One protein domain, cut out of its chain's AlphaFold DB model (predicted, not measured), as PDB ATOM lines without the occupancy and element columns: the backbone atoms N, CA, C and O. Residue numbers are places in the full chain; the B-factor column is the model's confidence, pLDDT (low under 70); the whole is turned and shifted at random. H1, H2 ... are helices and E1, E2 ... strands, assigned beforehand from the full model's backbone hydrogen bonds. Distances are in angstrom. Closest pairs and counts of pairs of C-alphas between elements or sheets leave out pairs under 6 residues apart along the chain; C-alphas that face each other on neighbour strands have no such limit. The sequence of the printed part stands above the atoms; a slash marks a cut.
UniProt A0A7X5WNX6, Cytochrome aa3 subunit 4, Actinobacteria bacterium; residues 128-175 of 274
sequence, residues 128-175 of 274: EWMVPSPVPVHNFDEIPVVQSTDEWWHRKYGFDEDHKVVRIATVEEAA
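AT A GLANCE: This is residues 128 to 175 of the 274 residues of the protein "Cytochrome aa3 subunit 4" of Actinobacteria bacterium (UniProt A0A7X5WNX6). There is little regular structure here: in a loose rod, the winding residues 128 to 150, with no named element, make one end, the hairpin of E1 and E2 the other, with short H1 and H2 between. The printed part has 48 residues, 16 in named elements, ordered H1, E1, E2, H2; the class is mixed and the sheet, E1 - E2, antiparallel. The radius of gyration of the C-alphas is 12.4 A, the spans 42 by 20 by 13 A.

IN THESE COORDINATES: Start at C-alpha 128, (165.677, 167.716, 151.540). Find H1, residues 151 to 156, 9.0 A long, from C-alpha 151 at (158.208, 170.512, 158.471). E1 is 157 to 159, 7.1 A; E2 165 to 167, 7.0 A; H2 171 to 174, 5.3 A, ending at (163.466, 179.763, 154.879).

HOW THE PARTS SIT: In the hairpin, N 158 and O 166 are 2.9 A apart, within hydrogen-bond range; the strand directions stand at 134 degrees. H1 and H2 only just touch, with 3 pairs of C-alphas within 8 A, the closest Arg 155 and Ala 174 at 6.4 A. E1 and H2 are apart. Every O i to N i+4 pair in H1 is within range; H2 is too short for one.

THE WHOLE: C-alphas 137 and 162, the farthest apart, are 42.0 A apart. Residues 133 to 138 and 145 to 150 stand free. The printed part has no cut, the three links are tight, and no printed residue is under 70 in pLDDT.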
ATOM      1  N   GLU A 128     164.655 167.689 152.589       95.31
ATOM      2  CA  GLU A 128     165.677 167.716 151.540       95.31
ATOM      3  C   GLU A 128     165.592 168.972 150.662       95.31
ATOM      4  O   GLU A 128     166.557 169.331 149.990       95.31
ATOM      5  N   TRP A 129     164.451 169.663 150.678       96.31
ATOM      6  CA  TRP A 129     164.215 170.909 149.949       96.31
ATOM      7  C   TRP A 129     164.543 172.163 150.770       96.31
ATOM      8  O   TRP A 129     164.443 173.267 150.246       96.31
ATOM      9  N   MET A 130     164.992 171.993 152.018       95.19
ATOM     10  CA  MET A 130     165.478 173.074 152.885       95.19
ATOM     11  C   MET A 130     166.934 173.451 152.637       95.19
ATOM     12  O   MET A 130     167.399 174.442 153.184       95.19
ATOM     13  N   VAL A 131     167.662 172.650 151.865       95.31
ATOM     14  CA  VAL A 131     169.092 172.839 151.588       95.31
ATOM     15  C   VAL A 131     169.307 173.171 150.110       95.31
ATOM     16  O   VAL A 131     168.434 172.857 149.286       95.31
ATOM     17  N   PRO A 132     170.456 173.754 149.732       94.75
ATOM     18  CA  PRO A 132     170.764 174.079 148.344       94.75
ATOM     19  C   PRO A 132     170.676 172.888 147.373       94.75
ATOM     20  O   PRO A 132     170.621 171.713 147.749       94.75
ATOM     21  N   SER A 133     170.625 173.218 146.083       94.56
ATOM     22  CA  SER A 133     170.632 172.268 144.967       94.56
ATOM     23  C   SER A 133     171.768 172.655 144.006       94.56
ATOM     24  O   SER A 133     171.649 173.691 143.348       94.56
ATOM     25  N   PRO A 134     172.856 171.870 143.878       95.00
ATOM     26  CA  PRO A 134     173.092 170.566 144.498       95.00
ATOM     27  C   PRO A 134     173.354 170.653 146.009       95.00
ATOM     28  O   PRO A 134     173.699 171.712 146.525       95.00
ATOM     29  N   VAL A 135     173.178 169.526 146.702       94.56
ATOM     30  CA  VAL A 135     173.329 169.443 148.164       94.56
ATOM     31  C   VAL A 135     174.787 169.714 148.587       94.56
ATOM     32  O   VAL A 135     175.692 169.116 147.994       94.56
ATOM     33  N   PRO A 136     175.032 170.575 149.597       93.50
ATOM     34  CA  PRO A 136     176.351 170.754 150.208       93.50
ATOM     35  C   PRO A 136     176.888 169.462 150.834       93.50
ATOM     36  O   PRO A 136     176.122 168.589 151.231       93.50
ATOM     37  N   VAL A 137     178.209 169.338 150.983       92.94
ATOM     38  CA  VAL A 137     178.849 168.112 151.514       92.94
ATOM     39  C   VAL A 137     178.394 167.743 152.930       92.94
ATOM     40  O   VAL A 137     178.331 166.564 153.267       92.94
ATOM     41  N   HIS A 138     178.040 168.741 153.737       93.25
ATOM     42  CA  HIS A 138     177.554 168.600 155.109       93.25
ATOM     43  C   HIS A 138     176.027 168.519 155.225       93.25
ATOM     44  O   HIS A 138     175.500 168.370 156.325       93.25
ATOM     45  N   ASN A 139     175.308 168.542 154.100       95.06
ATOM     46  CA  ASN A 139     173.849 168.601 153.999       95.06
ATOM     47  C   ASN A 139     173.236 169.859 154.632       95.06
ATOM     48  O   ASN A 139     172.851 170.761 153.896       95.06
ATOM     49  N   PHE A 140     173.116 169.891 155.962       95.38
ATOM     50  CA  PHE A 140     172.445 170.946 156.720       95.38
ATOM     51  C   PHE A 140     173.467 171.789 157.488       95.38
ATOM     52  O   PHE A 140     174.339 171.234 158.154       95.38
ATOM     53  N   ASP A 141     173.323 173.109 157.436       94.38
ATOM     54  CA  ASP A 141     174.135 174.062 158.200       94.38
ATOM     55  C   ASP A 141     173.862 173.969 159.704       94.38
ATOM     56  O   ASP A 141     174.770 174.035 160.529       94.38
ATOM     57  N   GLU A 142     172.595 173.771 160.057       92.19
ATOM     58  CA  GLU A 142     172.132 173.553 161.422       92.19
ATOM     59  C   GLU A 142     171.152 172.379 161.457       92.19
ATOM     60  O   GLU A 142     170.416 172.126 160.496       92.19
ATOM     61  N   ILE A 143     171.120 171.655 162.577       93.62
ATOM     62  CA  ILE A 143     170.233 170.499 162.735       93.62
ATOM     63  C   ILE A 143     168.772 170.984 162.711       93.62
ATOM     64  O   ILE A 143     168.365 171.735 163.603       93.62
ATOM     65  N   PRO A 144     167.944 170.545 161.740       92.69
ATOM     66  CA  PRO A 144     166.565 170.997 161.660       92.69
ATOM     67  C   PRO A 144     165.743 170.428 162.822       92.69
ATOM     68  O   PRO A 144     165.634 169.214 163.002       92.69
ATOM     69  N   VAL A 145     165.102 171.311 163.588       93.94
ATOM     70  CA  VAL A 145     164.096 170.922 164.583       93.94
ATOM     71  C   VAL A 145     162.787 170.599 163.861       93.94
ATOM     72  O   VAL A 145     162.201 171.474 163.229       93.94
ATOM     73  N   VAL A 146     162.344 169.343 163.948       96.25
ATOM     74  CA  VAL A 146     161.132 168.838 163.285       96.25
ATOM     75  C   VAL A 146     159.979 168.797 164.281       96.25
ATOM     76  O   VAL A 146     160.033 168.057 165.263       96.25
ATOM     77  N   GLN A 147     158.921 169.564 164.020       94.75
ATOM     78  CA  GLN A 147     157.717 169.606 164.861       94.75
ATOM     79  C   GLN A 147     156.513 168.919 164.206       94.75
ATOM     80  O   GLN A 147     155.529 168.602 164.875       94.75
ATOM     81  N   SER A 148     156.579 168.681 162.897       93.50
ATOM     82  CA  SER A 148     155.481 168.131 162.105       93.50
ATOM     83  C   SER A 148     155.994 167.243 160.970       93.50
ATOM     84  O   SER A 148     157.166 167.292 160.607       93.50
ATOM     85  N   THR A 149     155.112 166.421 160.393       94.38
ATOM     86  CA  THR A 149     155.466 165.540 159.265       94.38
ATOM     87  C   THR A 149     155.946 166.326 158.041       94.38
ATOM     88  O   THR A 149     156.896 165.910 157.387       94.38
ATOM     89  N   ASP A 150     155.308 167.463 157.755       95.38
ATOM     90  CA  ASP A 150     155.618 168.339 156.621       95.38
ATOM     91  C   ASP A 150     156.349 169.604 157.112       95.38
ATOM     92  O   ASP A 150     155.907 170.731 156.890       95.38
ATOM     93  N   GLU A 151     157.459 169.421 157.829       94.81
ATOM     94  CA  GLU A 151     158.208 170.512 158.471       94.81
ATOM     95  C   GLU A 151     158.552 171.652 157.502       94.81
ATOM     96  O   GLU A 151     158.332 172.824 157.806       94.81
ATOM     97  N   TRP A 152     159.013 171.329 156.290       95.50
ATOM     98  CA  TRP A 152     159.365 172.353 155.308       95.50
ATOM     99  C   TRP A 152     158.142 173.118 154.781       95.50
ATOM    100  O   TRP A 152     158.226 174.313 154.495       95.50
ATOM    101  N   TRP A 153     156.974 172.473 154.716       95.00
ATOM    102  CA  TRP A 153     155.727 173.167 154.393       95.00
ATOM    103  C   TRP A 153     155.383 174.212 155.456       95.00
ATOM    104  O   TRP A 153     155.069 175.347 155.108       95.00
ATOM    105  N   HIS A 154     155.480 173.852 156.736       94.25
ATOM    106  CA  HIS A 154     155.137 174.738 157.852       94.25
ATOM    107  C   HIS A 154     156.113 175.906 158.042       94.25
ATOM    108  O   HIS A 154     155.728 176.937 158.587       94.25
ATOM    109  N   ARG A 155     157.343 175.792 157.533       93.69
ATOM    110  CA  ARG A 155     158.292 176.915 157.469       93.69
ATOM    111  C   ARG A 155     157.941 177.930 156.381       93.69
ATOM    112  O   ARG A 155     158.210 179.115 156.541       93.69
ATOM    113  N   LYS A 156     157.311 177.485 155.291       95.25
ATOM    114  CA  LYS A 156     156.890 178.350 154.175       95.25
ATOM    115  C   LYS A 156     155.470 178.884 154.334       95.25
ATOM    116  O   LYS A 156     155.177 179.981 153.861       95.25
ATOM    117  N   TYR A 157     154.586 178.123 154.979       94.62
ATOM    118  CA  TYR A 157     153.153 178.395 155.050       94.62
ATOM    119  C   TYR A 157     152.627 178.401 156.489       94.62
ATOM    120  O   TYR A 157     152.843 177.464 157.254       94.62
ATOM    121  N   GLY A 158     151.859 179.439 156.810       92.88
ATOM    122  CA  GLY A 158     151.143 179.617 158.071       92.88
ATOM    123  C   GLY A 158     149.652 179.863 157.844       92.88
ATOM    124  O   GLY A 158     149.135 179.656 156.744       92.88
ATOM    125  N   PHE A 159     148.961 180.315 158.889       93.44
ATOM    126  CA  PHE A 159     147.539 180.659 158.842       93.44
ATOM    127  C   PHE A 159     147.327 182.143 159.146       93.44
ATOM    128  O   PHE A 159     147.998 182.685 160.023       93.44
ATOM    129  N   ASP A 160     146.403 182.788 158.433       92.88
ATOM    130  CA  ASP A 160     145.933 184.139 158.761       92.88
ATOM    131  C   ASP A 160     144.863 184.130 159.876       92.88
ATOM    132  O   ASP A 160     144.473 183.073 160.384       92.88
ATOM    133  N   GLU A 161     144.381 185.317 160.261       91.31
ATOM    134  CA  GLU A 161     143.323 185.490 161.275       91.31
ATOM    135  C   GLU A 161     142.000 184.790 160.896       91.31
ATOM    136  O   GLU A 161     141.229 184.409 161.775       91.31
ATOM    137  N   ASP A 162     141.764 184.560 159.599       92.81
ATOM    138  CA  ASP A 162     140.606 183.845 159.054       92.81
ATOM    139  C   ASP A 162     140.846 182.321 158.932       92.81
ATOM    140  O   ASP A 162     140.024 181.609 158.345       92.81
ATOM    141  N   HIS A 163     141.969 181.798 159.442       90.00
ATOM    142  CA  HIS A 163     142.416 180.408 159.286       90.00
ATOM    143  C   HIS A 163     142.662 179.955 157.833       90.00
ATOM    144  O   HIS A 163     142.557 178.764 157.514       90.00
ATOM    145  N   LYS A 164     143.023 180.866 156.929       92.62
ATOM    146  CA  LYS A 164     143.441 180.534 155.561       92.62
ATOM    147  C   LYS A 164     144.947 180.354 155.485       92.62
ATOM    148  O   LYS A 164     145.707 181.047 156.151       92.62
ATOM    149  N   VAL A 165     145.372 179.425 154.631       92.69
ATOM    150  CA  VAL A 165     146.791 179.154 154.391       92.69
ATOM    151  C   VAL A 165     147.411 180.322 153.629       92.69
ATOM    152  O   VAL A 165     146.980 180.638 152.518       92.69
ATOM    153  N   VAL A 166     148.440 180.928 154.211       94.50
ATOM    154  CA  VAL A 166     149.195 182.038 153.624       94.50
ATOM    155  C   VAL A 166     150.682 181.723 153.632       94.50
ATOM    156  O   VAL A 166     151.182 181.046 154.530       94.50
ATOM    157  N   ARG A 167     151.402 182.196 152.613       93.69
ATOM    158  CA  ARG A 167     152.855 182.049 152.551       93.69
ATOM    159  C   ARG A 167     153.496 183.065 153.493       93.69
ATOM    160  O   ARG A 167     153.296 184.262 153.312       93.69
ATOM    161  N   ILE A 168     154.224 182.574 154.488       94.44
ATOM    162  CA  ILE A 168     154.866 183.382 155.534       94.44
ATOM    163  C   ILE A 168     156.344 183.652 155.242       94.44
ATOM    164  O   ILE A 168     156.870 184.647 155.726       94.44
ATOM    165  N   ALA A 169     156.984 182.800 154.436       92.31
ATOM    166  CA  ALA A 169     158.378 182.948 154.031       92.31
ATOM    167  C   ALA A 169     158.576 182.537 152.567       92.31
ATOM    168  O   ALA A 169     157.907 181.638 152.030       92.31
ATOM    169  N   THR A 170     159.502 183.206 151.889       92.12
ATOM    170  CA  THR A 170     160.008 182.746 150.592       92.12
ATOM    171  C   THR A 170     160.907 181.520 150.774       92.12
ATOM    172  O   THR A 170     161.279 181.156 151.887       92.12
ATOM    173  N   VAL A 171     161.199 180.817 149.677       91.44
ATOM    174  CA  VAL A 171     162.053 179.618 149.748       91.44
ATOM    175  C   VAL A 171     163.474 180.022 150.136       91.44
ATOM    176  O   VAL A 171     164.104 179.347 150.936       91.44
ATOM    177  N   GLU A 172     163.939 181.151 149.618       88.31
ATOM    178  CA  GLU A 172     165.264 181.713 149.848       88.31
ATOM    179  C   GLU A 172     165.443 182.220 151.285       88.31
ATOM    180  O   GLU A 172     166.539 182.137 151.818       88.31
ATOM    181  N   GLU A 173     164.376 182.717 151.919       90.31
ATOM    182  CA  GLU A 173     164.405 183.148 153.325       90.31
ATOM    183  C   GLU A 173     164.374 181.974 154.309       90.31
ATOM    184  O   GLU A 173     164.936 182.072 155.395       90.31
ATOM    185  N   ALA A 174     163.674 180.888 153.966       91.94
ATOM    186  CA  ALA A 174     163.466 179.763 154.879       91.94
ATOM    187  C   ALA A 174     164.505 178.639 154.717       91.94
ATOM    188  O   ALA A 174     164.660 177.818 155.627       91.94
ATOM    189  N   ALA A 175     165.161 178.552 153.557       93.38
ATOM    190  CA  ALA A 175     166.175 177.545 153.277       93.38
ATOM    191  C   ALA A 175     167.516 177.913 153.919       93.38
ATOM    192  O   ALA A 175     167.863 179.082 154.065       93.38
TER     193      ALA A 175